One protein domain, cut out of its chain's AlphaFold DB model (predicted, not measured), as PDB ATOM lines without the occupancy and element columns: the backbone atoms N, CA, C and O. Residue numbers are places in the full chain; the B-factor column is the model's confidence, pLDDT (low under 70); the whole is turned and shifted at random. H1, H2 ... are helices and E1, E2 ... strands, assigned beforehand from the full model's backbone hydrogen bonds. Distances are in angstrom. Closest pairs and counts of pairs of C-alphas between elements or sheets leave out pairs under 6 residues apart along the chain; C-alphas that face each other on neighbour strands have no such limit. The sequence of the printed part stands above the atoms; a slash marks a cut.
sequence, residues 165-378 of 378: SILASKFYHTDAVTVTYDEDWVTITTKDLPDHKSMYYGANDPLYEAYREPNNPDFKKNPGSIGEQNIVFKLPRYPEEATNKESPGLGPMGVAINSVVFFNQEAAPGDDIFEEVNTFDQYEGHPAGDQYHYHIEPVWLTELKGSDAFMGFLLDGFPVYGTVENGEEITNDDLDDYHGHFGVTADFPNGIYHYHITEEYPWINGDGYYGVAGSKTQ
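AT A GLANCE: This is residues 165 to 378 of the 378 residues of the protein "Calx-beta domain-containing protein" of Reichenbachiella agariperforans (UniProt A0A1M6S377). Little regular structure: a compact body, mostly loops, round a strongly twisted mixed sheet, E5-E8-E9-E11-E10, with the antiparallel sheet E1-E2-E3-E13 and H1 on one side. Pairs E4-E12 and E6-E7, and helices H2 and H3, sit around these. Of 214 printed residues, 77 are in three named helices and thirteen strands, class mixed: H1, E1 to E5, H2, E6, E7, H3, E8 to E13. The radius of gyration of the C-alphas is 16.3 A, the spans 46 by 36 by 34 A.

HOW THE PARTS SIT: E8, residues 310 to 314, and E9, 319 to 321, form a hairpin, with N 320 and O 312 2.8 A apart, within hydrogen-bond range. H1, residues 165 to 170, lies over E1, 177 to 181, its height over the sheet 9.0 A. H1 has 0 of 2 O i to N i+4 pairs within range, 2 of 3 O i to N i+3.

IN THESE COORDINATES: C-alpha 165, where H1 begins, is at (251.183, 190.790, 268.435); E13, residues 375 to 377, ends at C-alpha 377, at (250.109, 210.829, 267.146).

THE WHOLE: The printed part has no cut; no printed residue is under pLDDT 70.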
ATOM      1  N   SER A 165     249.732 190.669 268.243       96.50
ATOM      2  CA  SER A 165     251.183 190.790 268.435       96.50
ATOM      3  C   SER A 165     251.973 189.725 267.662       96.50
ATOM      4  O   SER A 165     253.114 189.986 267.261       96.50
ATOM      5  N   ILE A 166     251.355 188.581 267.332       95.38
ATOM      6  CA  ILE A 166     251.961 187.521 266.506       95.38
ATOM      7  C   ILE A 166     252.392 188.036 265.119       95.38
ATOM      8  O   ILE A 166     253.410 187.605 264.564       95.38
ATOM      9  N   LEU A 167     251.673 189.029 264.583       97.69
ATOM     10  CA  LEU A 167     251.925 189.636 263.275       97.69
ATOM     11  C   LEU A 167     253.024 190.709 263.299       97.69
ATOM     12  O   LEU A 167     253.495 191.113 262.233       97.69
ATOM     13  N   ALA A 168     253.494 191.145 264.475       97.06
ATOM     14  CA  ALA A 168     254.526 192.181 264.604       97.06
ATOM     15  C   ALA A 168     255.798 191.860 263.796       97.06
ATOM     16  O   ALA A 168     256.441 192.754 263.247       97.06
ATOM     17  N   SER A 169     256.128 190.571 263.664       96.25
ATOM     18  CA  SER A 169     257.278 190.084 262.890       96.25
ATOM     19  C   SER A 169     257.138 190.213 261.361       96.25
ATOM     20  O   SER A 169     258.139 190.088 260.651       96.25
ATOM     21  N   LYS A 170     255.931 190.481 260.835       97.69
ATOM     22  CA  LYS A 170     255.678 190.664 259.393       97.69
ATOM     23  C   LYS A 170     256.041 192.062 258.883       97.69
ATOM     24  O   LYS A 170     256.283 192.217 257.683       97.69
ATOM     25  N   PHE A 171     256.133 193.053 259.773       98.38
ATOM     26  CA  PHE A 171     256.613 194.399 259.455       98.38
ATOM     27  C   PHE A 171     258.107 194.346 259.119       98.38
ATOM     28  O   PHE A 171     258.956 194.157 259.991       98.38
ATOM     29  N   TYR A 172     258.437 194.468 257.832       97.44
ATOM     30  CA  TYR A 172     259.754 194.074 257.321       97.44
ATOM     31  C   TYR A 172     260.669 195.252 256.964       97.44
ATOM     32  O   TYR A 172     261.882 195.058 256.853       97.44
ATOM     33  N   HIS A 173     260.136 196.467 256.795       97.19
ATOM     34  CA  HIS A 173     260.950 197.648 256.485       97.19
ATOM     35  C   HIS A 173     261.534 198.282 257.765       97.19
ATOM     36  O   HIS A 173     261.237 199.421 258.119       97.19
ATOM     37  N   THR A 174     262.374 197.530 258.482       95.88
ATOM     38  CA  THR A 174     262.830 197.845 259.855       95.88
ATOM     39  C   THR A 174     263.633 199.143 260.016       95.88
ATOM     40  O   THR A 174     263.851 199.591 261.137       95.88
ATOM     41  N   ASP A 175     264.097 199.752 258.919       96.75
ATOM     42  CA  ASP A 175     264.743 201.076 258.938       96.75
ATOM     43  C   ASP A 175     263.721 202.234 259.018       96.75
ATOM     44  O   ASP A 175     264.093 203.366 259.363       96.75
ATOM     45  N   ALA A 176     262.448 201.958 258.710       98.19
ATOM     46  CA  ALA A 176     261.340 202.910 258.670       98.19
ATOM     47  C   ALA A 176     260.223 202.607 259.683       98.19
ATOM     48  O   ALA A 176     259.688 203.546 260.271       98.19
ATOM     49  N   VAL A 177     259.923 201.329 259.948       98.56
ATOM     50  CA  VAL A 177     258.904 200.910 260.924       98.56
ATOM     51  C   VAL A 177     259.504 200.126 262.093       98.56
ATOM     52  O   VAL A 177     260.440 199.343 261.941       98.56
ATOM     53  N   THR A 178     258.963 200.339 263.291       98.50
ATOM     54  CA  THR A 178     259.271 199.582 264.511       98.50
ATOM     55  C   THR A 178     257.967 199.202 265.195       98.50
ATOM     56  O   THR A 178     257.131 200.069 265.445       98.50
ATOM     57  N   VAL A 179     257.819 197.919 265.529       98.62
ATOM     58  CA  VAL A 179     256.672 197.382 266.271       98.62
ATOM     59  C   VAL A 179     257.144 196.904 267.642       98.62
ATOM     60  O   VAL A 179     258.142 196.192 267.753       98.62
ATOM     61  N   THR A 180     256.426 197.303 268.684       98.12
ATOM     62  CA  THR A 180     256.618 196.874 270.078       98.12
ATOM     63  C   THR A 180     255.258 196.616 270.700       98.12
ATOM     64  O   THR A 180     254.299 197.270 270.307       98.12
ATOM     65  N   TYR A 181     255.163 195.732 271.684       97.56
ATOM     66  CA  TYR A 181     253.903 195.454 272.367       97.56
ATOM     67  C   TYR A 181     254.099 195.287 273.873       97.56
ATOM     68  O   TYR A 181     255.189 194.926 274.326       97.56
ATOM     69  N   ASP A 182     253.046 195.597 274.621       93.25
ATOM     70  CA  ASP A 182     252.904 195.332 276.052       93.25
ATOM     71  C   ASP A 182     251.708 194.383 276.289       93.25
ATOM     72  O   ASP A 182     251.357 193.596 275.404       93.25
ATOM     73  N   GLU A 183     251.147 194.375 277.496       88.44
ATOM     74  CA  GLU A 183     249.985 193.547 277.846       88.44
ATOM     75  C   GLU A 183     248.748 193.963 277.031       88.44
ATOM     76  O   GLU A 183     248.122 193.104 276.422       88.44
ATOM     77  N   ASP A 184     248.491 195.267 276.882       90.50
ATOM     78  CA  ASP A 184     247.252 195.790 276.288       90.50
ATOM     79  C   ASP A 184     247.405 196.258 274.822       90.50
ATOM     80  O   ASP A 184     246.432 196.287 274.064       90.50
ATOM     81  N   TRP A 185     248.601 196.711 274.410       96.94
ATOM     82  CA  TRP A 185     248.787 197.489 273.175       96.94
ATOM     83  C   TRP A 185     249.867 196.942 272.249       96.94
ATOM     84  O   TRP A 185     251.008 196.719 272.659       96.94
ATOM     85  N   VAL A 186     249.575 196.936 270.946       98.62
ATOM     86  CA  VAL A 186     250.599 196.945 269.895       98.62
ATOM     87  C   VAL A 186     250.886 198.395 269.498       98.62
ATOM     88  O   VAL A 186     250.027 199.120 269.002       98.62
ATOM     89  N   THR A 187     252.118 198.840 269.726       98.75
ATOM     90  CA  THR A 187     252.603 200.180 269.377       98.75
ATOM     91  C   THR A 187     253.482 200.115 268.129       98.75
ATOM     92  O   THR A 187     254.529 199.462 268.134       98.75
ATOM     93  N   ILE A 188     253.087 200.829 267.074       98.88
ATOM     94  CA  ILE A 188     253.791 200.891 265.787       98.88
ATOM     95  C   ILE A 188     254.288 202.317 265.565       98.88
ATOM     96  O   ILE A 188     253.495 203.245 265.427       98.88
ATOM     97  N   THR A 189     255.606 202.500 265.517       98.69
ATOM     98  CA  THR A 189     256.234 203.771 265.124       98.69
ATOM     99  C   THR A 189     256.674 203.679 263.672       98.69
ATOM    100  O   THR A 189     257.425 202.768 263.324       98.69
ATOM    101  N   THR A 190     256.229 204.612 262.833       98.75
ATOM    102  CA  THR A 190     256.513 204.637 261.396       98.75
ATOM    103  C   THR A 190     257.076 205.980 260.926       98.75
ATOM    104  O   THR A 190     256.642 207.053 261.356       98.75
ATOM    105  N   LYS A 191     258.035 205.895 260.000       98.69
ATOM    106  CA  LYS A 191     258.579 207.013 259.223       98.69
ATOM    107  C   LYS A 191     257.802 207.341 257.951       98.69
ATOM    108  O   LYS A 191     258.142 208.323 257.299       98.69
ATOM    109  N   ASP A 192     256.805 206.533 257.594       98.56
ATOM    110  CA  ASP A 192     255.963 206.723 256.403       98.56
ATOM    111  C   ASP A 192     256.770 206.801 255.086       98.56
ATOM    112  O   ASP A 192     256.505 207.601 254.189       98.56
ATOM    113  N   LEU A 193     257.826 205.982 254.996       98.31
ATOM    114  CA  LEU A 193     258.699 205.889 253.828       98.31
ATOM    115  C   LEU A 193     258.437 204.560 253.103       98.31
ATOM    116  O   LEU A 193     258.710 203.517 253.699       98.31
ATOM    117  N   PRO A 194     257.957 204.562 251.843       97.88
ATOM    118  CA  PRO A 194     257.886 203.344 251.044       97.88
ATOM    119  C   PRO A 194     259.281 202.759 250.776       97.88
ATOM    120  O   PRO A 194     260.272 203.473 250.637       97.88
ATOM    121  N   ASP A 195     259.354 201.437 250.652       97.25
ATOM    122  CA  ASP A 195     260.577 200.689 250.330       97.25
ATOM    123  C   ASP A 195     260.772 200.461 248.816       97.25
ATOM    124  O   ASP A 195     261.785 199.901 248.382       97.25
ATOM    125  N   HIS A 196     259.807 200.903 248.008       97.31
ATOM    126  CA  HIS A 196     259.789 200.782 246.555       97.31
ATOM    127  C   HIS A 196     260.251 202.060 245.850       97.31
ATOM    128  O   HIS A 196     260.438 203.119 246.451       97.31
ATOM    129  N   LYS A 197     260.431 201.981 244.526       97.31
ATOM    130  CA  LYS A 197     260.694 203.189 243.742       97.31
ATOM    131  C   LYS A 197     259.422 203.991 243.515       97.31
ATOM    132  O   LYS A 197     258.365 203.417 243.274       97.31
ATOM    133  N   SER A 198     259.555 205.311 243.489       97.44
ATOM    134  CA  SER A 198     258.452 206.237 243.247       97.44
ATOM    135  C   SER A 198     258.915 207.469 242.471       97.44
ATOM    136  O   SER A 198     260.052 207.933 242.599       97.44
ATOM    137  N   MET A 199     258.005 208.068 241.706       96.81
ATOM    138  CA  MET A 199     258.217 209.389 241.109       96.81
ATOM    139  C   MET A 199     258.119 210.539 242.114       96.81
ATOM    140  O   MET A 199     258.416 211.690 241.766       96.81
ATOM    141  N   TYR A 200     257.620 210.259 243.319       98.00
ATOM    142  CA  TYR A 200     257.429 211.227 244.389       98.00
ATOM    143  C   TYR A 200     258.693 211.468 245.213       98.00
ATOM    144  O   TYR A 200     258.783 212.505 245.868       98.00
ATOM    145  N   TYR A 201     259.714 210.620 245.079       98.00
ATOM    146  CA  TYR A 201     261.065 210.947 245.522       98.00
ATOM    147  C   TYR A 201     261.684 212.104 244.721       98.00
ATOM    148  O   TYR A 201     261.297 212.416 243.589       98.00
ATOM    149  N   GLY A 202     262.692 212.756 245.304       95.62
ATOM    150  CA  GLY A 202     263.491 213.755 244.596       95.62
ATOM    151  C   GLY A 202     264.368 213.109 243.518       95.62
ATOM    152  O   GLY A 202     264.943 212.057 243.740       95.62
ATOM    153  N   ALA A 203     264.568 213.763 242.371       94.38
ATOM    154  CA  ALA A 203     265.246 213.171 241.201       94.38
ATOM    155  C   ALA A 203     266.731 212.743 241.376       94.38
ATOM    156  O   ALA A 203     267.339 212.261 240.421       94.38
ATOM    157  N   ASN A 204     267.328 212.952 242.556       95.75
ATOM    158  CA  ASN A 204     268.671 212.476 242.923       95.75
ATOM    159  C   ASN A 204     268.640 211.325 243.952       95.75
ATOM    160  O   ASN A 204     269.702 210.859 244.364       95.75
ATOM    161  N   ASP A 205     267.455 210.929 244.407       97.56
ATOM    162  CA  ASP A 205     267.241 209.857 245.370       97.56
ATOM    163  C   ASP A 205     267.434 208.481 244.699       97.56
ATOM    164  O   ASP A 205     267.024 208.316 243.545       97.56
ATOM    165  N   PRO A 206     268.053 207.484 245.361       97.38
ATOM    166  CA  PRO A 206     268.171 206.130 244.815       97.38
ATOM    167  C   PRO A 206     266.826 205.439 244.526       97.38
ATOM    168  O   PRO A 206     266.797 204.561 243.660       97.38
ATOM    169  N   LEU A 207     265.738 205.821 245.205       97.50
ATOM    170  CA  LEU A 207     264.386 205.298 244.986       97.50
ATOM    171  C   LEU A 207     263.578 206.118 243.963       97.50
ATOM    172  O   LEU A 207     262.427 205.792 243.679       97.50
ATOM    173  N   TYR A 208     264.157 207.148 243.341       97.81
ATOM    174  CA  TYR A 208     263.460 207.876 242.283       97.81
ATOM    175  C   TYR A 208     263.307 207.054 240.995       97.81
ATOM    176  O   TYR A 208     264.283 206.582 240.403       97.81
ATOM    177  N   GLU A 209     262.078 206.994 240.482       96.19
ATOM    178  CA  GLU A 209     261.770 206.495 239.141       96.19
ATOM    179  C   GLU A 209     260.716 207.364 238.464       96.19
ATOM    180  O   GLU A 209     259.733 207.765 239.071       96.19
ATOM    181  N   ALA A 210     260.908 207.676 237.183       95.12
ATOM    182  CA  ALA A 210     259.856 208.333 236.418       95.12
ATOM    183  C   ALA A 210     258.708 207.342 236.172       95.12
ATOM    184  O   ALA A 210     258.977 206.235 235.705       95.12
ATOM    185  N   TYR A 211     257.472 207.781 236.426       93.81
ATOM    186  CA  TYR A 211     256.242 206.998 236.274       93.81
ATOM    187  C   TYR A 211     256.145 206.239 234.951       93.81
ATOM    188  O   TYR A 211     256.453 206.781 233.879       93.81
ATOM    189  N   ARG A 212     255.737 204.971 235.050       85.94
ATOM    190  CA  ARG A 212     255.753 203.984 233.961       85.94
ATOM    191  C   ARG A 212     254.633 202.959 234.098       85.94
ATOM    192  O   ARG A 212     254.888 201.758 234.070       85.94
ATOM    193  N   GLU A 213     253.402 203.427 234.152       85.81
ATOM    194  CA  GLU A 213     252.244 202.545 234.072       85.81
ATOM    195  C   GLU A 213     251.635 202.609 232.651       85.81
ATOM    196  O   GLU A 213     251.383 203.703 232.140       85.81
ATOM    197  N   PRO A 214     251.472 201.481 231.930       78.62
ATOM    198  CA  PRO A 214     250.905 201.503 230.578       78.62
ATOM    199  C   PRO A 214     249.384 201.687 230.517       78.62
ATOM    200  O   PRO A 214     248.880 202.004 229.436       78.62
ATOM    201  N   ASN A 215     248.670 201.422 231.616       81.56
ATOM    202  CA  ASN A 215     247.212 201.279 231.631       81.56
ATOM    203  C   ASN A 215     246.484 202.555 232.081       81.56
ATOM    204  O   ASN A 215     245.341 202.753 231.673       81.56
ATOM    205  N   ASN A 216     247.164 203.447 232.801       88.81
ATOM    206  CA  ASN A 216     246.691 204.774 233.187       88.81
ATOM    207  C   ASN A 216     247.337 205.895 232.324       88.81
ATOM    208  O   ASN A 216     248.410 206.424 232.637       88.81
ATOM    209  N   PRO A 217     246.720 206.272 231.185       87.50
ATOM    210  CA  PRO A 217     247.215 207.345 230.318       87.50
ATOM    211  C   PRO A 217     246.887 208.757 230.831       87.50
ATOM    212  O   PRO A 217     247.454 209.723 230.313       87.50
ATOM    213  N   ASP A 218     245.972 208.876 231.796       93.38
ATOM    214  CA  ASP A 218     245.449 210.144 232.322       93.38
ATOM    215  C   ASP A 218     246.210 210.630 233.572       93.38
ATOM    216  O   ASP A 218     245.884 211.674 234.148       93.38
ATOM    217  N   PHE A 219     247.285 209.918 233.932       94.38
ATOM    218  CA  PHE A 219     248.157 210.217 235.058       94.38
ATOM    219  C   PHE A 219     248.571 211.704 235.157       94.38
ATOM    220  O   PHE A 219     249.145 212.302 234.233       94.38
ATOM    221  N   LYS A 220     248.374 212.284 236.346       94.19
ATOM    222  CA  LYS A 220     248.688 213.670 236.715       94.19
ATOM    223  C   LYS A 220     249.383 213.705 238.087       94.19
ATOM    224  O   LYS A 220     248.777 213.443 239.116       94.19
ATOM    225  N   LYS A 221     250.673 214.066 238.136       93.19
ATOM    226  CA  LYS A 221     251.440 214.061 239.400       93.19
ATOM    227  C   LYS A 221     250.847 215.034 240.431       93.19
ATOM    228  O   LYS A 221     250.766 216.232 240.149       93.19
ATOM    229  N   ASN A 222     250.542 214.539 241.633       92.06
ATOM    230  CA  ASN A 222     250.073 215.349 242.755       92.06
ATOM    231  C   ASN A 222     251.142 216.381 243.185       92.06
ATOM    232  O   ASN A 222     252.345 216.079 243.138       92.06
ATOM    233  N   PRO A 223     250.769 217.595 243.632       89.00
ATOM    234  CA  PRO A 223     251.698 218.520 244.274       89.00
ATOM    235  C   PRO A 223     252.187 217.996 245.637       89.00
ATOM    236  O   PRO A 223     251.646 218.333 246.686       89.00
ATOM    237  N   GLY A 224     253.261 217.209 245.621       94.94
ATOM    238  CA  GLY A 224     253.881 216.654 246.823       94.94
ATOM    239  C   GLY A 224     255.165 215.877 246.530       94.94
ATOM    240  O   GLY A 224     255.607 215.753 245.376       94.94
ATOM    241  N   SER A 225     255.777 215.359 247.590       97.25
ATOM    242  CA  SER A 225     256.966 214.501 247.537       97.25
ATOM    243  C   SER A 225     257.090 213.692 248.816       97.25
ATOM    244  O   SER A 225     256.894 214.271 249.873       97.25
ATOM    245  N   ILE A 226     257.498 212.427 248.739       98.50
ATOM    246  CA  ILE A 226     257.717 211.575 249.921       98.50
ATOM    247  C   ILE A 226     258.693 212.255 250.899       98.50
ATOM    248  O   ILE A 226     259.779 212.682 250.488       98.50
ATOM    249  N   GLY A 227     258.322 212.339 252.180       97.19
ATOM    250  CA  GLY A 227     259.155 212.878 253.255       97.19
ATOM    251  C   GLY A 227     258.957 212.139 254.581       97.19
ATOM    252  O   GLY A 227     257.853 211.720 254.907       97.19
ATOM    253  N   GLU A 228     260.048 211.987 255.338       97.94
ATOM    254  CA  GLU A 228     260.081 211.246 256.609       97.94
ATOM    255  C   GLU A 228     259.136 211.856 257.659       97.94
ATOM    256  O   GLU A 228     259.284 213.018 258.044       97.94
ATOM    257  N   GLN A 229     258.203 211.037 258.141       98.31
ATOM    258  CA  GLN A 229     257.262 211.338 259.220       98.31
ATOM    259  C   GLN A 229     257.744 210.749 260.561       98.31
ATOM    260  O   GLN A 229     258.794 210.113 260.654       98.31
ATOM    261  N   ASN A 230     256.961 210.946 261.625       98.00
ATOM    262  CA  ASN A 230     257.143 210.268 262.912       98.00
ATOM    263  C   ASN A 230     255.767 209.965 263.523       98.00
ATOM    264  O   ASN A 230     255.335 210.612 264.477       98.00
ATOM    265  N   ILE A 231     255.057 209.008 262.929       98.62
ATOM    266  CA  ILE A 231     253.699 208.649 263.344       98.62
ATOM    267  C   ILE A 231     253.796 207.474 264.311       98.62
ATOM    268  O   ILE A 231     254.484 206.491 264.034       98.62
ATOM    269  N   VAL A 232     253.105 207.566 265.441       98.75
ATOM    270  CA  VAL A 232     252.989 206.477 266.415       98.75
ATOM    271  C   VAL A 232     251.531 206.066 266.494       98.75
ATOM    272  O   VAL A 232     250.693 206.879 266.876       98.75
ATOM    273  N   PHE A 233     251.248 204.815 266.151       98.81
ATOM    274  CA  PHE A 233     249.970 204.147 266.366       98.81
ATOM    275  C   PHE A 233     250.047 203.330 267.659       98.81
ATOM    276  O   PHE A 233     251.055 202.667 267.907       98.81
ATOM    277  N   LYS A 234     248.980 203.341 268.458       98.56
ATOM    278  CA  LYS A 234     248.707 202.366 269.518       98.56
ATOM    279  C   LYS A 234     247.401 201.661 269.175       98.56
ATOM    280  O   LYS A 234     246.354 202.305 269.200       98.56
ATOM    281  N   LEU A 235     247.490 200.376 268.866       98.62
ATOM    282  CA  LEU A 235     246.384 199.491 268.510       98.62
ATOM    283  C   LEU A 235     246.049 198.596 269.712       98.62
ATOM    284  O   LEU A 235     247.000 198.171 270.383       98.62
ATOM    285  N   PRO A 236     244.770 198.291 269.996       97.44
ATOM    286  CA  PRO A 236     244.420 197.236 270.947       97.44
ATOM    287  C   PRO A 236     245.112 195.932 270.537       97.44
ATOM    288  O   PRO A 236     245.100 195.579 269.359       97.44
ATOM    289  N   ARG A 237     245.764 195.239 271.476       96.00
ATOM    290  CA  ARG A 237     246.433 193.958 271.186       96.00
ATOM    291  C   ARG A 237     245.433 192.826 270.941       96.00
ATOM    292  O   ARG A 237     245.696 191.963 270.109       96.00
ATOM    293  N   TYR A 238     244.307 192.895 271.639       94.19
ATOM    294  CA  TYR A 238     243.148 192.023 271.516       94.19
ATOM    295  C   TYR A 238     242.008 192.904 270.975       94.19
ATOM    296  O   TYR A 238     241.382 193.633 271.743       94.19
ATOM    297  N   PRO A 239     241.833 193.009 269.645       95.94
ATOM    298  CA  PRO A 239     240.838 193.887 269.050       95.94
ATOM    299  C   PRO A 239     239.432 193.296 269.209       95.94
ATOM    300  O   PRO A 239     239.196 192.110 268.963       95.94
ATOM    301  N   GLU A 240     238.494 194.157 269.597       92.81
ATOM    302  CA  GLU A 240     237.105 193.818 269.921       92.81
ATOM    303  C   GLU A 240     236.130 194.608 269.049       92.81
ATOM    304  O   GLU A 240     236.431 195.732 268.637       92.81
ATOM    305  N   GLU A 241     234.926 194.075 268.830       95.00
ATOM    306  CA  GLU A 241     233.863 194.796 268.130       95.00
ATOM    307  C   GLU A 241     233.424 196.063 268.900       95.00
ATOM    308  O   GLU A 241     232.923 195.997 270.024       95.00
ATOM    309  N   ALA A 242     233.487 197.239 268.264       94.44
ATOM    310  CA  ALA A 242     232.944 198.452 268.866       94.44
ATOM    311  C   ALA A 242     231.409 198.479 268.829       94.44
ATOM    312  O   ALA A 242     230.788 198.340 267.772       94.44
ATOM    313  N   THR A 243     230.792 198.810 269.971       93.50
ATOM    314  CA  THR A 243     229.346 199.100 270.066       93.50
ATOM    315  C   THR A 243     228.944 200.364 269.292       93.50
ATOM    316  O   THR A 243     227.798 200.504 268.870       93.50
ATOM    317  N   ASN A 244     229.871 201.314 269.127       92.12
ATOM    318  CA  ASN A 244     229.691 202.517 268.316       92.12
ATOM    319  C   ASN A 244     230.859 202.593 267.334       92.12
ATOM    320  O   ASN A 244     231.990 202.818 267.754       92.12
ATOM    321  N   LYS A 245     230.576 202.394 266.048       94.56
ATOM    322  CA  LYS A 245     231.581 202.401 264.982       94.56
ATOM    323  C   LYS A 245     232.075 203.826 264.743       94.56
ATOM    324  O   LYS A 245     231.265 204.749 264.615       94.56
ATOM    325  N   GLU A 246     233.389 204.013 264.691       95.56
ATOM    326  CA  GLU A 246     233.994 205.313 264.399       95.56
ATOM    327  C   GLU A 246     234.411 205.379 262.927       95.56
ATOM    328  O   GLU A 246     235.148 204.527 262.442       95.56
ATOM    329  N   SER A 247     233.955 206.403 262.205       93.56
ATOM    330  CA  SER A 247     234.399 206.647 260.829       93.56
ATOM    331  C   SER A 247     235.857 207.137 260.825       93.56
ATOM    332  O   SER A 247     236.185 208.037 261.614       93.56
ATOM    333  N   PRO A 248     236.745 206.605 259.961       92.62
ATOM    334  CA  PRO A 248     238.085 207.149 259.810       92.62
ATOM    335  C   PRO A 248     238.026 208.603 259.321       92.62
ATOM    336  O   PRO A 248     237.196 208.993 258.502       92.62
ATOM    337  N   GLY A 249     238.940 209.431 259.826       92.56
ATOM    338  CA  GLY A 249     239.158 210.770 259.279       92.56
ATOM    339  C   GLY A 249     239.996 210.740 257.997       92.56
ATOM    340  O   GLY A 249     240.614 209.729 257.685       92.56
ATOM    341  N   LEU A 250     240.105 211.897 257.334       93.44
ATOM    342  CA  LEU A 250     240.884 212.140 256.101       93.44
ATOM    343  C   LEU A 250     242.416 212.119 256.320       93.44
ATOM    344  O   LEU A 250     243.127 213.067 255.987       93.44
ATOM    345  N   GLY A 251     242.921 211.102 257.007       95.31
ATOM    346  CA  GLY A 251     244.321 210.952 257.384       95.31
ATOM    347  C   GLY A 251     244.604 209.527 257.863       95.31
ATOM    348  O   GLY A 251     243.689 208.712 257.880       95.31
ATOM    349  N   PRO A 252     245.815 209.229 258.369       97.75
ATOM    350  CA  PRO A 252     246.294 207.855 258.577       97.75
ATOM    351  C   PRO A 252     245.321 206.949 259.362       97.75
ATOM    352  O   PRO A 252     245.233 207.068 260.585       97.75
ATOM    353  N   MET A 253     244.562 206.083 258.694       97.62
ATOM    354  CA  MET A 253     243.592 205.176 259.329       97.62
ATOM    355  C   MET A 253     244.202 203.823 259.711       97.62
ATOM    356  O   MET A 253     243.606 203.058 260.458       97.62
ATOM    357  N   GLY A 254     245.407 203.547 259.221       98.44
ATOM    358  CA  GLY A 254     246.134 202.312 259.464       98.44
ATOM    359  C   GLY A 254     247.588 202.413 259.017       98.44
ATOM    360  O   GLY A 254     248.039 203.473 258.572       98.44
ATOM    361  N   VAL A 255     248.323 201.309 259.121       98.81
ATOM    362  CA  VAL A 255     249.736 201.221 258.733       98.81
ATOM    363  C   VAL A 255     250.059 199.873 258.090       98.81
ATOM    364  O   VAL A 255     249.752 198.810 258.636       98.81
ATOM    365  N   ALA A 256     250.700 199.937 256.927       98.81
ATOM    366  CA  ALA A 256     251.117 198.798 256.130       98.81
ATOM    367  C   ALA A 256     252.460 198.214 256.606       98.81
ATOM    368  O   ALA A 256     253.306 198.899 257.193       98.81
ATOM    369  N   ILE A 257     252.706 196.942 256.284       98.56
ATOM    370  CA  ILE A 257     253.916 196.196 256.679       98.56
ATOM    371  C   ILE A 257     255.250 196.777 256.164       98.56
ATOM    372  O   ILE A 257     256.317 196.371 256.643       98.56
ATOM    373  N   ASN A 258     255.217 197.721 255.215       98.38
ATOM    374  CA  ASN A 258     256.382 198.460 254.718       98.38
ATOM    375  C   ASN A 258     256.484 199.908 255.224       98.38
ATOM    376  O   ASN A 258     257.203 200.690 254.613       98.38
ATOM    377  N   SER A 259     255.834 200.251 256.344       98.44
ATOM    378  CA  SER A 259     255.839 201.585 256.978       98.44
ATOM    379  C   SER A 259     254.792 202.570 256.435       98.44
ATOM    380  O   SER A 259     254.380 203.448 257.187       98.44
ATOM    381  N   VAL A 260     254.339 202.455 255.187       98.81
ATOM    382  CA  VAL A 260     253.383 203.414 254.596       98.81
ATOM    383  C   VAL A 260     252.026 203.361 255.302       98.81
ATOM    384  O   VAL A 260     251.562 202.285 255.677       98.81
ATOM    385  N   VAL A 261     251.373 204.505 255.493       98.75
ATOM    386  CA  VAL A 261     250.038 204.562 256.107       98.75
ATOM    387  C   VAL A 261     248.894 204.303 255.119       98.75
ATOM    388  O   VAL A 261     248.953 204.675 253.947       98.75
ATOM    389  N   PHE A 262     247.814 203.703 255.619       98.75
ATOM    390  CA  PHE A 262     246.542 203.605 254.899       98.75
ATOM    391  C   PHE A 262     245.707 204.868 255.125       98.75
ATOM    392  O   PHE A 262     245.664 205.392 256.243       98.75
ATOM    393  N   PHE A 263     245.029 205.341 254.083       97.69
ATOM    394  CA  PHE A 263     244.014 206.397 254.124       97.69
ATOM    395  C   PHE A 263     242.654 205.814 253.728       97.69
ATOM    396  O   PHE A 263     242.581 204.769 253.087       97.69
ATOM    397  N   ASN A 264     241.580 206.488 254.132       94.88
ATOM    398  CA  ASN A 264     240.222 206.062 253.815       94.88
ATOM    399  C   ASN A 264     239.867 206.334 252.344       94.88
ATOM    400  O   ASN A 264     240.564 207.056 251.638       94.88
ATOM    401  N   GLN A 265     238.748 205.792 251.885       92.06
ATOM    402  CA  GLN A 265     238.224 205.862 250.518       92.06
ATOM    403  C   GLN A 265     237.800 207.269 250.029       92.06
ATOM    404  O   GLN A 265     237.185 207.398 248.972       92.06
ATOM    405  N   GLU A 266     238.098 208.326 250.787       93.94
ATOM    406  CA  GLU A 266     237.631 209.694 250.550       93.94
ATOM    407  C   GLU A 266     238.768 210.615 250.092       93.94
ATOM    408  O   GLU A 266     239.862 210.625 250.658       93.94
ATOM    409  N   ALA A 267     238.465 211.455 249.103       92.69
ATOM    410  CA  ALA A 267     239.340 212.531 248.652       92.69
ATOM    411  C   ALA A 267     239.296 213.748 249.599       92.69
ATOM    412  O   ALA A 267     238.492 213.841 250.537       92.69
ATOM    413  N   ALA A 268     240.123 214.760 249.320       90.69
ATOM    414  CA  ALA A 268     240.015 216.050 250.000       90.69
ATOM    415  C   ALA A 268     238.613 216.697 249.804       90.69
ATOM    416  O   ALA A 268     237.982 216.517 248.761       90.69
ATOM    417  N   PRO A 269     238.086 217.490 250.768       91.44
ATOM    418  CA  PRO A 269     236.689 217.935 250.731       91.44
ATOM    419  C   PRO A 269     236.322 218.793 249.507       91.44
ATOM    420  O   PRO A 269     236.591 219.998 249.466       91.44
ATOM    421  N   GLY A 270     235.606 218.182 248.561       90.88
ATOM    422  CA  GLY A 270     235.158 218.800 247.310       90.88
ATOM    423  C   GLY A 270     235.859 218.278 246.051       90.88
ATOM    424  O   GLY A 270     235.440 218.664 244.958       90.88
ATOM    425  N   ASP A 271     236.862 217.415 246.208       91.38
ATOM    426  CA  ASP A 271     237.477 216.630 245.138       91.38
ATOM    427  C   ASP A 271     236.781 215.252 245.003       91.38
ATOM    428  O   ASP A 271     235.842 214.943 245.740       91.38
ATOM    429  N   ASP A 272     237.178 214.459 244.005       93.00
ATOM    430  CA  ASP A 272     236.581 213.159 243.660       93.00
ATOM    431  C   ASP A 272     237.682 212.090 243.666       93.00
ATOM    432  O   ASP A 272     238.672 212.221 242.940       93.00
ATOM    433  N   ILE A 273     237.519 211.036 244.472       93.19
ATOM    434  CA  ILE A 273     238.531 209.983 244.628       93.19
ATOM    435  C   ILE A 273     238.797 209.248 243.302       93.19
ATOM    436  O   ILE A 273     239.944 208.937 242.988       93.19
ATOM    437  N   PHE A 274     237.784 209.098 242.439       94.25
ATOM    438  CA  PHE A 274     237.934 208.496 241.106       94.25
ATOM    439  C   PHE A 274     238.691 209.398 240.114       94.25
ATOM    440  O   PHE A 274     239.135 208.942 239.059       94.25
ATOM    441  N   GLU A 275     238.884 210.675 240.444       93.88
ATOM    442  CA  GLU A 275     239.819 211.564 239.756       93.88
ATOM    443  C   GLU A 275     241.200 211.580 240.430       93.88
ATOM    444  O   GLU A 275     242.194 211.838 239.746       93.88
ATOM    445  N   GLU A 276     241.288 211.309 241.732       93.94
ATOM    446  CA  GLU A 276     242.524 211.306 242.525       93.94
ATOM    447  C   GLU A 276     243.380 210.045 242.320       93.94
ATOM    448  O   GLU A 276     244.607 210.170 242.310       93.94
ATOM    449  N   VAL A 277     242.781 208.890 241.989       94.25
ATOM    450  CA  VAL A 277     243.518 207.678 241.546       94.25
ATOM    451  C   VAL A 277     244.464 207.956 240.368       94.25
ATOM    452  O   VAL A 277     245.556 207.407 240.285       94.25
ATOM    453  N   ASN A 278     244.133 208.923 239.499       95.50
ATOM    454  CA  ASN A 278     245.025 209.362 238.417       95.50
ATOM    455  C   ASN A 278     246.284 210.094 238.922       95.50
ATOM    456  O   ASN A 278     247.079 210.575 238.119       95.50
ATOM    457  N   THR A 279     246.468 210.245 240.231       95.81
ATOM    458  CA  THR A 279     247.677 210.803 240.839       95.81
ATOM    459  C   THR A 279     248.558 209.742 241.499       95.81
ATOM    460  O   THR A 279     249.683 210.069 241.888       95.81
ATOM    461  N   PHE A 280     248.104 208.495 241.606       96.19
ATOM    462  CA  PHE A 280     248.877 207.426 242.230       96.19
ATOM    463  C   PHE A 280     250.060 207.019 241.340       96.19
ATOM    464  O   PHE A 280     250.015 207.152 240.114       96.19
ATOM    465  N   ASP A 281     251.182 206.632 241.953       96.25
ATOM    466  CA  ASP A 281     252.315 206.096 241.198       96.25
ATOM    467  C   ASP A 281     252.102 204.623 240.815       96.25
ATOM    468  O   ASP A 281     251.065 204.048 241.110       96.25
ATOM    469  N   GLN A 282     253.069 204.004 240.131       94.69
ATOM    470  CA  GLN A 282     252.921 202.632 239.621       94.69
ATOM    471  C   GLN A 282     252.802 201.524 240.697       94.69
ATOM    472  O   GLN A 282     252.843 200.345 240.345       94.69
ATOM    473  N   TYR A 283     252.738 201.885 241.981       95.94
ATOM    474  CA  TYR A 283     252.434 201.008 243.113       95.94
ATOM    475  C   TYR A 283     251.254 201.534 243.955       95.94
ATOM    476  O   TYR A 283     251.160 201.229 245.144       95.94
ATOM    477  N   GLU A 284     250.380 202.327 243.329       95.75
ATOM    478  CA  GLU A 284     249.062 202.753 243.818       95.75
ATOM    479  C   GLU A 284     249.045 203.583 245.114       95.75
ATOM    480  O   GLU A 284     248.076 203.592 245.875       95.75
ATOM    481  N   GLY A 285     250.117 204.341 245.358       97.00
ATOM    482  CA  GLY A 285     250.160 205.353 246.415       97.00
ATOM    483  C   GLY A 285     250.611 206.725 245.921       97.00
ATOM    484  O   GLY A 285     251.161 206.892 244.826       97.00
ATOM    485  N   HIS A 286     250.378 207.745 246.745       97.62
ATOM    486  CA  HIS A 286     250.789 209.124 246.473       97.62
ATOM    487  C   HIS A 286     250.974 209.937 247.769       97.62
ATOM    488  O   HIS A 286     250.547 209.498 248.834       97.62
ATOM    489  N   PRO A 287     251.618 211.120 247.717       97.38
ATOM    490  CA  PRO A 287     251.746 211.995 248.868       97.38
ATOM    491  C   PRO A 287     250.727 213.139 248.892       97.38
ATOM    492  O   PRO A 287     250.541 213.839 247.892       97.38
ATOM    493  N   ALA A 288     250.200 213.427 250.083       94.81
ATOM    494  CA  ALA A 288     249.542 214.686 250.421       94.81
ATOM    495  C   ALA A 288     250.541 215.563 251.190       94.81
ATOM    496  O   ALA A 288     250.834 215.337 252.363       94.81
ATOM    497  N   GLY A 289     251.120 216.556 250.510       95.50
ATOM    498  CA  GLY A 289     252.257 217.302 251.051       95.50
ATOM    499  C   GLY A 289     253.519 216.435 251.075       95.50
ATOM    500  O   GLY A 289     254.138 216.245 250.023       95.50
ATOM    501  N   ASP A 290     253.895 215.945 252.258       96.75
ATOM    502  CA  ASP A 290     255.026 215.033 252.480       96.75
ATOM    503  C   ASP A 290     254.653 213.621 252.978       96.75
ATOM    504  O   ASP A 290     255.485 212.718 252.899       96.75
ATOM    505  N   GLN A 291     253.403 213.408 253.394       97.69
ATOM    506  CA  GLN A 291     252.854 212.126 253.848       97.69
ATOM    507  C   GLN A 291     252.414 211.257 252.665       97.69
ATOM    508  O   GLN A 291     251.439 211.598 251.993       97.69
ATOM    509  N   TYR A 292     253.103 210.139 252.428       98.56
ATOM    510  CA  TYR A 292     252.790 209.170 251.371       98.56
ATOM    511  C   TYR A 292     251.855 208.080 251.894       98.56
ATOM    512  O   TYR A 292     252.054 207.592 252.994       98.56
ATOM    513  N   HIS A 293     250.837 207.704 251.128       98.56
ATOM    514  CA  HIS A 293     249.794 206.801 251.608       98.56
ATOM    515  C   HIS A 293     249.140 206.004 250.480       98.56
ATOM    516  O   HIS A 293     249.234 206.367 249.303       98.56
ATOM    517  N   TYR A 294     248.470 204.922 250.875       98.56
ATOM    518  CA  TYR A 294     247.624 204.097 250.016       98.56
ATOM    519  C   TYR A 294     246.146 204.330 250.352       98.56
ATOM    520  O   TYR A 294     245.765 204.264 251.523       98.56
ATOM    521  N   HIS A 295     245.326 204.561 249.325       97.06
ATOM    522  CA  HIS A 295     243.857 204.505 249.406       97.06
ATOM    523  C   HIS A 295     243.296 203.152 248.931       97.06
ATOM    524  O   HIS A 295     242.163 202.811 249.258       97.06
ATOM    525  N   ILE A 296     244.072 202.419 248.126       96.88
ATOM    526  CA  ILE A 296     243.672 201.194 247.415       96.88
ATOM    527  C   ILE A 296     244.761 200.116 247.559       96.88
ATOM    528  O   ILE A 296     245.686 200.287 248.356       96.88
ATOM    529  N   GLU A 297     244.667 199.011 246.808       97.31
ATOM    530  CA  GLU A 297     245.648 197.919 246.845       97.31
ATOM    531  C   GLU A 297     247.103 198.417 246.730       97.31
ATOM    532  O   GLU A 297     247.490 198.939 245.685       97.31
ATOM    533  N   PRO A 298     247.960 198.201 247.745       97.31
ATOM    534  CA  PRO A 298     249.377 198.520 247.658       97.31
ATOM    535  C   PRO A 298     250.089 197.469 246.795       97.31
ATOM    536  O   PRO A 298     250.697 196.535 247.318       97.31
ATOM    537  N   VAL A 299     250.036 197.628 245.468       96.12
ATOM    538  CA  VAL A 299     250.502 196.632 244.476       96.12
ATOM    539  C   VAL A 299     251.936 196.147 244.730       96.12
ATOM    540  O   VAL A 299     252.240 194.973 244.540       96.12
ATOM    541  N   TRP A 300     252.829 197.006 245.239       97.25
ATOM    542  CA  TRP A 300     254.181 196.578 245.636       97.25
ATOM    543  C   TRP A 300     254.178 195.462 246.694       97.25
ATOM    544  O   TRP A 300     255.009 194.554 246.647       97.25
ATOM    545  N   LEU A 301     253.260 195.525 247.659       98.12
ATOM    546  CA  LEU A 301     253.145 194.542 248.731       98.12
ATOM    547  C   LEU A 301     252.507 193.245 248.244       98.12
ATOM    548  O   LEU A 301     253.013 192.177 248.592       98.12
ATOM    549  N   THR A 302     251.461 193.307 247.422       97.44
ATOM    550  CA  THR A 302     250.809 192.101 246.894       97.44
ATOM    551  C   THR A 302     251.684 191.391 245.855       97.44
ATOM    552  O   THR A 302     251.804 190.166 245.915       97.44
ATOM    553  N   GLU A 303     252.452 192.116 245.025       96.75
ATOM    554  CA  GLU A 303     253.520 191.534 244.188       96.75
ATOM    555  C   GLU A 303     254.629 190.859 245.024       96.75
ATOM    556  O   GLU A 303     255.171 189.823 244.626       96.75
ATOM    557  N   LEU A 304     254.999 191.440 246.173       97.44
ATOM    558  CA  LEU A 304     256.113 190.969 247.006       97.44
ATOM    559  C   LEU A 304     255.736 189.823 247.960       97.44
ATOM    560  O   LEU A 304     256.600 189.007 248.304       97.44
ATOM    561  N   LYS A 305     254.492 189.791 248.446       97.31
ATOM    562  CA  LYS A 305     254.030 188.879 249.508       97.31
ATOM    563  C   LYS A 305     252.988 187.863 249.043       97.31
ATOM    564  O   LYS A 305     252.919 186.802 249.655       97.31
ATOM    565  N   GLY A 306     252.247 188.163 247.977       97.62
ATOM    566  CA  GLY A 306     251.050 187.438 247.555       97.62
ATOM    567  C   GLY A 306     249.772 188.231 247.844       97.62
ATOM    568  O   GLY A 306     249.711 189.005 248.799       97.62
ATOM    569  N   SER A 307     248.752 188.022 247.011       97.19
ATOM    570  CA  SER A 307     247.421 188.634 247.145       97.19
ATOM    571  C   SER A 307     246.621 188.116 248.347       97.19
ATOM    572  O   SER A 307     245.619 188.715 248.703       97.19
ATOM    573  N   ASP A 308     247.060 187.033 248.987       96.31
ATOM    574  CA  ASP A 308     246.474 186.433 250.195       96.31
ATOM    575  C   ASP A 308     247.208 186.823 251.491       96.31
ATOM    576  O   ASP A 308     246.896 186.341 252.581       96.31
ATOM    577  N   ALA A 309     248.225 187.682 251.398       97.19
ATOM    578  CA  ALA A 309     249.066 188.017 252.536       97.19
ATOM    579  C   ALA A 309     248.493 189.152 253.401       97.19
ATOM    580  O   ALA A 309     247.811 190.058 252.930       97.19
ATOM    581  N   PHE A 310     248.868 189.133 254.681       98.56
ATOM    582  CA  PHE A 310     248.672 190.240 255.618       98.56
ATOM    583  C   PHE A 310     249.402 191.504 255.134       98.56
ATOM    584  O   PHE A 310     250.627 191.486 254.963       98.56
ATOM    585  N   MET A 311     248.656 192.594 254.947       98.62
ATOM    586  CA  MET A 311     249.125 193.877 254.412       98.62
ATOM    587  C   MET A 311     249.393 194.927 255.494       98.62
ATOM    588  O   MET A 311     250.246 195.793 255.294       98.62
ATOM    589  N   GLY A 312     248.730 194.847 256.648       98.69
ATOM    590  CA  GLY A 312     248.914 195.778 257.763       98.69
ATOM    591  C   GLY A 312     247.703 195.828 258.692       98.69
ATOM    592  O   GLY A 312     246.868 194.934 258.662       98.69
ATOM    593  N   PHE A 313     247.598 196.875 259.504       98.81
ATOM    594  CA  PHE A 313     246.500 197.052 260.463       98.81
ATOM    595  C   PHE A 313     245.732 198.347 260.223       98.81
ATOM    596  O   PHE A 313     246.348 199.352 259.851       98.81
ATOM    597  N   LEU A 314     244.431 198.352 260.526       98.69
ATOM    598  CA  LEU A 314     243.687 199.587 260.789       98.69
ATOM    599  C   LEU A 314     243.804 199.993 262.271       98.69
ATOM    600  O   LEU A 314     244.356 199.264 263.097       98.69
ATOM    601  N   LEU A 315     243.360 201.208 262.605       98.31
ATOM    602  CA  LEU A 315     243.557 201.832 263.921       98.31
ATOM    603  C   LEU A 315     242.866 201.085 265.076       98.31
ATOM    604  O   LEU A 315     243.276 201.239 266.225       98.31
ATOM    605  N   ASP A 316     241.838 200.293 264.784       98.38
ATOM    606  CA  ASP A 316     241.131 199.411 265.720       98.38
ATOM    607  C   ASP A 316     241.861 198.091 266.016       98.38
ATOM    608  O   ASP A 316     241.412 197.321 266.858       98.38
ATOM    609  N   GLY A 317     243.002 197.846 265.369       98.06
ATOM    610  CA  GLY A 317     243.839 196.667 265.583       98.06
ATOM    611  C   GLY A 317     243.483 195.471 264.704       98.06
ATOM    612  O   GLY A 317     244.295 194.557 264.595       98.06
ATOM    613  N   PHE A 318     242.344 195.475 264.007       98.44
ATOM    614  CA  PHE A 318     242.020 194.364 263.116       98.44
ATOM    615  C   PHE A 318     242.936 194.351 261.872       98.44
ATOM    616  O   PHE A 318     243.303 195.410 261.335       98.44
ATOM    617  N   PRO A 319     243.374 193.158 261.427       98.56
ATOM    618  CA  PRO A 319     244.301 193.013 260.313       98.56
ATOM    619  C   PRO A 319     243.623 193.292 258.967       98.56
ATOM    620  O   PRO A 319     242.433 193.049 258.783       98.56
ATOM    621  N   VAL A 320     244.422 193.764 258.013       98.81
ATOM    622  CA  VAL A 320     244.069 193.945 256.602       98.81
ATOM    623  C   VAL A 320     244.807 192.885 255.786       98.81
ATOM    624  O   VAL A 320     246.039 192.797 255.866       98.81
ATOM    625  N   TYR A 321     244.083 192.104 254.992       98.56
ATOM    626  CA  TYR A 321     244.623 191.141 254.026       98.56
ATOM    627  C   TYR A 321     244.450 191.649 252.585       98.56
ATOM    628  O   TYR A 321     243.741 192.624 252.342       98.56
ATOM    629  N   GLY A 322     245.160 191.042 251.630       98.00
ATOM    630  CA  GLY A 322     245.069 191.394 250.207       98.00
ATOM    631  C   GLY A 322     243.759 190.954 249.529       98.00
ATOM    632  O   GLY A 322     242.785 190.616 250.189       98.00
ATOM    633  N   THR A 323     243.747 190.942 248.195       97.94
ATOM    634  CA  THR A 323     242.570 190.676 247.340       97.94
ATOM    635  C   THR A 323     242.080 189.224 247.279       97.94
ATOM    636  O   THR A 323     241.087 188.941 246.609       97.94
ATOM    637  N   VAL A 324     242.747 188.284 247.953       97.50
ATOM    638  CA  VAL A 324     242.421 186.850 247.910       97.50
ATOM    639  C   VAL A 324     242.301 186.280 249.321       97.50
ATOM    640  O   VAL A 324     243.172 186.498 250.158       97.50
ATOM    641  N   GLU A 325     241.287 185.452 249.559       95.44
ATOM    642  CA  GLU A 325     241.212 184.574 250.731       95.44
ATOM    643  C   GLU A 325     240.932 183.142 250.260       95.44
ATOM    644  O   GLU A 325     240.229 182.922 249.277       95.44
ATOM    645  N   ASN A 326     241.522 182.136 250.912       90.50
ATOM    646  CA  ASN A 326     241.276 180.714 250.614       90.50
ATOM    647  C   ASN A 326     241.471 180.271 249.134       90.50
ATOM    648  O   ASN A 326     241.111 179.154 248.753       90.50
ATOM    649  N   GLY A 327     242.133 181.099 248.315       93.31
ATOM    650  CA  GLY A 327     242.356 180.881 246.882       93.31
ATOM    651  C   GLY A 327     241.251 181.421 245.963       93.31
ATOM    652  O   GLY A 327     241.316 181.173 244.757       93.31
ATOM    653  N   GLU A 328     240.274 182.145 246.511       95.75
ATOM    654  CA  GLU A 328     239.210 182.848 245.789       95.75
ATOM    655  C   GLU A 328     239.381 184.373 245.957       95.75
ATOM    656  O   GLU A 328     239.957 184.853 246.932       95.75
ATOM    657  N   GLU A 329     238.972 185.131 244.943       97.81
ATOM    658  CA  GLU A 329     239.054 186.597 244.920       97.81
ATOM    659  C   GLU A 329     237.912 187.182 245.755       97.81
ATOM    660  O   GLU A 329     236.763 186.779 245.570       97.81
ATOM    661  N   ILE A 330     238.227 188.102 246.669       97.88
ATOM    662  CA  ILE A 330     237.249 188.691 247.592       97.88
ATOM    663  C   ILE A 330     236.586 189.914 246.960       97.88
ATOM    664  O   ILE A 330     237.254 190.813 246.444       97.88
ATOM    665  N   THR A 331     235.257 189.954 247.025       97.75
ATOM    666  CA  THR A 331     234.424 191.025 246.469       97.75
ATOM    667  C   THR A 331     233.573 191.690 247.550       97.75
ATOM    668  O   THR A 331     233.452 191.184 248.664       97.75
ATOM    669  N   ASN A 332     232.917 192.811 247.228       97.19
ATOM    670  CA  ASN A 332     231.968 193.444 248.151       97.19
ATOM    671  C   ASN A 332     230.786 192.535 248.550       97.19
ATOM    672  O   ASN A 332     230.194 192.759 249.600       97.19
ATOM    673  N   ASP A 333     230.430 191.522 247.745       97.50
ATOM    674  CA  ASP A 333     229.363 190.565 248.088       97.50
ATOM    675  C   ASP A 333     229.789 189.590 249.219       97.50
ATOM    676  O   ASP A 333     228.928 188.937 249.817       97.50
ATOM    677  N   ASP A 334     231.092 189.507 249.527       97.06
ATOM    678  CA  ASP A 334     231.700 188.622 250.538       97.06
ATOM    679  C   ASP A 334     232.044 189.345 251.862       97.06
ATOM    680  O   ASP A 334     232.546 188.722 252.805       97.06
ATOM    681  N   LEU A 335     231.793 190.657 251.928       97.81
ATOM    682  CA  LEU A 335     232.178 191.556 253.020       97.81
ATOM    683  C   LEU A 335     230.959 192.257 253.639       97.81
ATOM    684  O   LEU A 335     229.874 192.311 253.058       97.81
ATOM    685  N   ASP A 336     231.137 192.789 254.845       97.56
ATOM    686  CA  ASP A 336     230.137 193.594 255.541       97.56
ATOM    687  C   ASP A 336     230.244 195.102 255.234       97.56
ATOM    688  O   ASP A 336     231.098 195.558 254.467       97.56
ATOM    689  N   ASP A 337     229.369 195.898 255.859       96.12
ATOM    690  CA  ASP A 337     229.305 197.357 255.682       96.12
ATOM    691  C   ASP A 337     230.615 198.086 256.083       96.12
ATOM    692  O   ASP A 337     230.810 199.244 255.707       96.12
ATOM    693  N   TYR A 338     231.534 197.444 256.817       97.00
ATOM    694  CA  TYR A 338     232.841 197.988 257.221       97.00
ATOM    695  C   TYR A 338     233.992 197.507 256.321       97.00
ATOM    696  O   TYR A 338     235.133 197.941 256.513       97.00
ATOM    697  N   HIS A 339     233.691 196.705 255.292       97.69
ATOM    698  CA  HIS A 339     234.630 196.123 254.324       97.69
ATOM    699  C   HIS A 339     235.548 195.035 254.920       97.69
ATOM    700  O   HIS A 339     236.726 194.914 254.575       97.69
ATOM    701  N   GLY A 340     235.002 194.232 255.833       98.00
ATOM    702  CA  GLY A 340     235.650 193.029 256.357       98.00
ATOM    703  C   GLY A 340     234.656 191.895 256.597       98.00
ATOM    704  O   GLY A 340     233.482 191.987 256.241       98.00
ATOM    705  N   HIS A 341     235.128 190.807 257.196       96.19
ATOM    706  CA  HIS A 341     234.277 189.739 257.718       96.19
ATOM    707  C   HIS A 341     234.969 188.991 258.866       96.19
ATOM    708  O   HIS A 341     236.146 189.211 259.146       96.19
ATOM    709  N   PHE A 342     234.257 188.074 259.526       94.50
ATOM    710  CA  PHE A 342     234.853 187.136 260.483       94.50
ATOM    711  C   PHE A 342     235.161 185.797 259.799       94.50
ATOM    712  O   PHE A 342     234.244 185.127 259.318       94.50
ATOM    713  N   GLY A 343     236.432 185.392 259.789       88.56
ATOM    714  CA  GLY A 343     236.903 184.203 259.068       88.56
ATOM    715  C   GLY A 343     238.217 183.649 259.621       88.56
ATOM    716  O   GLY A 343     238.890 184.300 260.420       88.56
ATOM    717  N   VAL A 344     238.566 182.421 259.219       88.25
ATOM    718  CA  VAL A 344     239.812 181.744 259.621       88.25
ATOM    719  C   VAL A 344     240.941 182.088 258.659       88.25
ATOM    720  O   VAL A 344     240.868 181.772 257.477       88.25
ATOM    721  N   THR A 345     242.025 182.668 259.171       90.06
ATOM    722  CA  THR A 345     243.186 183.028 258.343       90.06
ATOM    723  C   THR A 345     244.360 182.084 258.595       90.06
ATOM    724  O   THR A 345     244.374 181.294 259.542       90.06
ATOM    725  N   ALA A 346     245.400 182.174 257.762       89.38
ATOM    726  CA  ALA A 346     246.647 181.437 257.979       89.38
ATOM    727  C   ALA A 346     247.380 181.832 259.282       89.38
ATOM    728  O   ALA A 346     248.241 181.080 259.741       89.38
ATOM    729  N   ASP A 347     247.056 182.998 259.851       91.00
ATOM    730  CA  ASP A 347     247.632 183.509 261.099       91.00
ATOM    731  C   ASP A 347     246.720 183.262 262.307       91.00
ATOM    732  O   ASP A 347     247.221 182.981 263.393       91.00
ATOM    733  N   PHE A 348     245.401 183.315 262.098       90.94
ATOM    734  CA  PHE A 348     244.371 183.146 263.122       90.94
ATOM    735  C   PHE A 348     243.495 181.924 262.785       90.94
ATOM    736  O   PHE A 348     242.416 182.066 262.201       90.94
ATOM    737  N   PRO A 349     243.949 180.696 263.118       87.19
ATOM    738  CA  PRO A 349     243.287 179.455 262.704       87.19
ATOM    739  C   PRO A 349     241.931 179.212 263.386       87.19
ATOM    740  O   PRO A 349     241.140 178.418 262.878       87.19
ATOM    741  N   ASN A 350     241.667 179.891 264.505       82.88
ATOM    742  CA  ASN A 350     240.392 179.855 265.227       82.88
ATOM    743  C   ASN A 350     239.431 180.980 264.787       82.88
ATOM    744  O   ASN A 350     238.241 180.929 265.086       82.88
ATOM    745  N   GLY A 351     239.923 181.920 263.976       89.56
ATOM    746  CA  GLY A 351     239.149 182.984 263.348       89.56
ATOM    747  C   GLY A 351     239.327 184.349 264.001       89.56
ATOM    748  O   GLY A 351     239.485 184.464 265.211       89.56
ATOM    749  N   ILE A 352     239.289 185.392 263.176       94.50
ATOM    750  CA  ILE A 352     239.288 186.791 263.606       94.50
ATOM    751  C   ILE A 352     238.428 187.610 262.636       94.50
ATOM    752  O   ILE A 352     238.299 187.259 261.455       94.50
ATOM    753  N   TYR A 353     237.873 188.731 263.100       97.31
ATOM    754  CA  TYR A 353     237.406 189.756 262.174       97.31
ATOM    755  C   TYR A 353     238.609 190.357 261.436       97.31
ATOM    756  O   TYR A 353     239.626 190.673 262.053       97.31
ATOM    757  N   HIS A 354     238.518 190.513 260.123       98.31
ATOM    758  CA  HIS A 354     239.582 191.107 259.329       98.31
ATOM    759  C   HIS A 354     239.038 191.836 258.103       98.31
ATOM    760  O   HIS A 354     237.998 191.483 257.550       98.31
ATOM    761  N   TYR A 355     239.760 192.877 257.697       98.62
ATOM    762  CA  TYR A 355     239.476 193.639 256.488       98.62
ATOM    763  C   TYR A 355     240.152 192.988 255.287       98.62
ATOM    764  O   TYR A 355     241.255 192.441 255.402       98.62
ATOM    765  N   HIS A 356     239.534 193.136 254.123       98.31
ATOM    766  CA  HIS A 356     240.140 192.773 252.851       98.31
ATOM    767  C   HIS A 356     240.361 194.006 251.991       98.31
ATOM    768  O   HIS A 356     239.563 194.940 251.988       98.31
ATOM    769  N   ILE A 357     241.453 193.988 251.236       98.25
ATOM    770  CA  ILE A 357     241.594 194.849 250.072       98.25
ATOM    771  C   ILE A 357     240.769 194.249 248.932       98.25
ATOM    772  O   ILE A 357     240.801 193.038 248.742       98.25
ATOM    773  N   THR A 358     240.075 195.066 248.140       97.88
ATOM    774  CA  THR A 358     239.326 194.598 246.955       97.88
ATOM    775  C   THR A 358     239.561 195.502 245.737       97.88
ATOM    776  O   THR A 358     240.017 196.638 245.882       97.88
ATOM    777  N   GLU A 359     239.263 195.022 244.518       95.19
ATOM    778  CA  GLU A 359     239.309 195.864 243.301       95.19
ATOM    779  C   GLU A 359     238.201 196.940 243.283       95.19
ATOM    780  O   GLU A 359     238.310 197.967 242.603       95.19
ATOM    781  N   GLU A 360     237.111 196.710 244.016       95.69
ATOM    782  CA  GLU A 360     235.934 197.570 244.030       95.69
ATOM    783  C   GLU A 360     236.006 198.624 245.144       95.69
ATOM    784  O   GLU A 360     236.510 198.382 246.235       95.69
ATOM    785  N   TYR A 361     235.424 199.804 244.909       95.56
ATOM    786  CA  TYR A 361     235.202 200.781 245.980       95.56
ATOM    787  C   TYR A 361     234.393 200.125 247.120       95.56
ATOM    788  O   TYR A 361     233.378 199.489 246.811       95.56
ATOM    789  N   PRO A 362     234.764 200.296 248.405       96.19
ATOM    790  CA  PRO A 362     235.705 201.280 248.961       96.19
ATOM    791  C   PRO A 362     237.164 200.804 249.159       96.19
ATOM    792  O   PRO A 362     237.923 201.461 249.870       96.19
ATOM    793  N   TRP A 363     237.569 199.698 248.534       97.44
ATOM    794  CA  TRP A 363     238.930 199.138 248.463       97.44
ATOM    795  C   TRP A 363     239.629 198.687 249.752       97.44
ATOM    796  O   TRP A 363     240.455 197.791 249.641       97.44
ATOM    797  N   ILE A 364     239.407 199.307 250.921       96.81
ATOM    798  CA  ILE A 364     240.083 198.949 252.193       96.81
ATOM    799  C   ILE A 364     239.155 199.061 253.416       96.81
ATOM    800  O   ILE A 364     239.208 198.212 254.303       96.81
ATOM    801  N   ASN A 365     238.331 200.110 253.514       95.75
ATOM    802  CA  ASN A 365     237.445 200.322 254.666       95.75
ATOM    803  C   ASN A 365     236.092 200.901 254.239       95.75
ATOM    804  O   ASN A 365     236.038 201.762 253.368       95.75
ATOM    805  N   GLY A 366     235.011 200.420 254.856       93.25
ATOM    806  CA  GLY A 366     233.637 200.836 254.574       93.25
ATOM    807  C   GLY A 366     233.151 201.992 255.450       93.25
ATOM    808  O   GLY A 366     233.797 203.037 255.549       93.25
ATOM    809  N   ASP A 367     231.998 201.808 256.094       91.62
ATOM    810  CA  ASP A 367     231.292 202.827 256.888       91.62
ATOM    811  C   ASP A 367     231.953 203.142 258.257       91.62
ATOM    812  O   ASP A 367     231.412 203.907 259.063       91.62
ATOM    813  N   GLY A 368     233.147 202.604 258.527       95.88
ATOM    814  CA  GLY A 368     233.963 202.912 259.701       95.88
ATOM    815  C   GLY A 368     234.851 201.758 260.155       95.88
ATOM    816  O   GLY A 368     234.887 200.699 259.530       95.88
ATOM    817  N   TYR A 369     235.544 201.946 261.277       98.19
ATOM    818  CA  TYR A 369     236.190 200.844 261.984       98.19
ATOM    819  C   TYR A 369     235.130 199.921 262.599       98.19
ATOM    820  O   TYR A 369     234.236 200.387 263.314       98.19
ATOM    821  N   TYR A 370     235.256 198.618 262.356       97.88
ATOM    822  CA  TYR A 370     234.493 197.566 263.018       97.88
ATOM    823  C   TYR A 370     234.788 197.527 264.524       97.88
ATOM    824  O   TYR A 370     233.863 197.354 265.330       97.88
ATOM    825  N   GLY A 371     236.059 197.693 264.898       96.81
ATOM    826  CA  GLY A 371     236.530 197.576 266.270       96.81
ATOM    827  C   GLY A 371     236.680 198.889 267.033       96.81
ATOM    828  O   GLY A 371     236.440 199.984 266.517       96.81
ATOM    829  N   VAL A 372     237.084 198.778 268.300       96.50
ATOM    830  CA  VAL A 372     237.388 199.941 269.148       96.50
ATOM    831  C   VAL A 372     238.682 200.594 268.667       96.50
ATOM    832  O   VAL A 372     239.776 200.083 268.894       96.50
ATOM    833  N   ALA A 373     238.562 201.749 268.011       96.69
ATOM    834  CA  ALA A 373     239.707 202.498 267.514       96.69
ATOM    835  C   ALA A 373     240.709 202.826 268.637       96.69
ATOM    836  O   ALA A 373     240.358 203.378 269.683       96.69
ATOM    837  N   GLY A 374     241.979 202.510 268.389       97.25
ATOM    838  CA  GLY A 374     243.103 202.903 269.225       97.25
ATOM    839  C   GLY A 374     243.447 204.389 269.082       97.25
ATOM    840  O   GLY A 374     242.595 205.256 268.900       97.25
ATOM    841  N   SER A 375     244.734 204.729 269.165       97.44
ATOM    842  CA  SER A 375     245.176 206.129 269.073       97.44
ATOM    843  C   SER A 375     246.376 206.317 268.156       97.44
ATOM    844  O   SER A 375     247.192 205.416 267.982       97.44
ATOM    845  N   LYS A 376     246.492 207.513 267.571       96.62
ATOM    846  CA  LYS A 376     247.639 207.915 266.752       96.62
ATOM    847  C   LYS A 376     248.151 209.302 267.135       96.62
ATOM    848  O   LYS A 376     247.364 210.181 267.488       96.62
ATOM    849  N   THR A 377     249.456 209.514 267.015       96.38
ATOM    850  CA  THR A 377     250.109 210.829 267.146       96.38
ATOM    851  C   THR A 377     251.097 211.051 266.006       96.38
ATOM    852  O   THR A 377     251.757 210.096 265.607       96.38
ATOM    853  N   GLN A 378     251.225 212.294 265.537       82.56
ATOM    854  CA  GLN A 378     252.133 212.757 264.477       82.56
ATOM    855  C   GLN A 378     252.829 214.048 264.938       82.56
ATOM    856  O   GLN A 378     252.155 214.836 265.646       82.56
TER     857      GLN A 378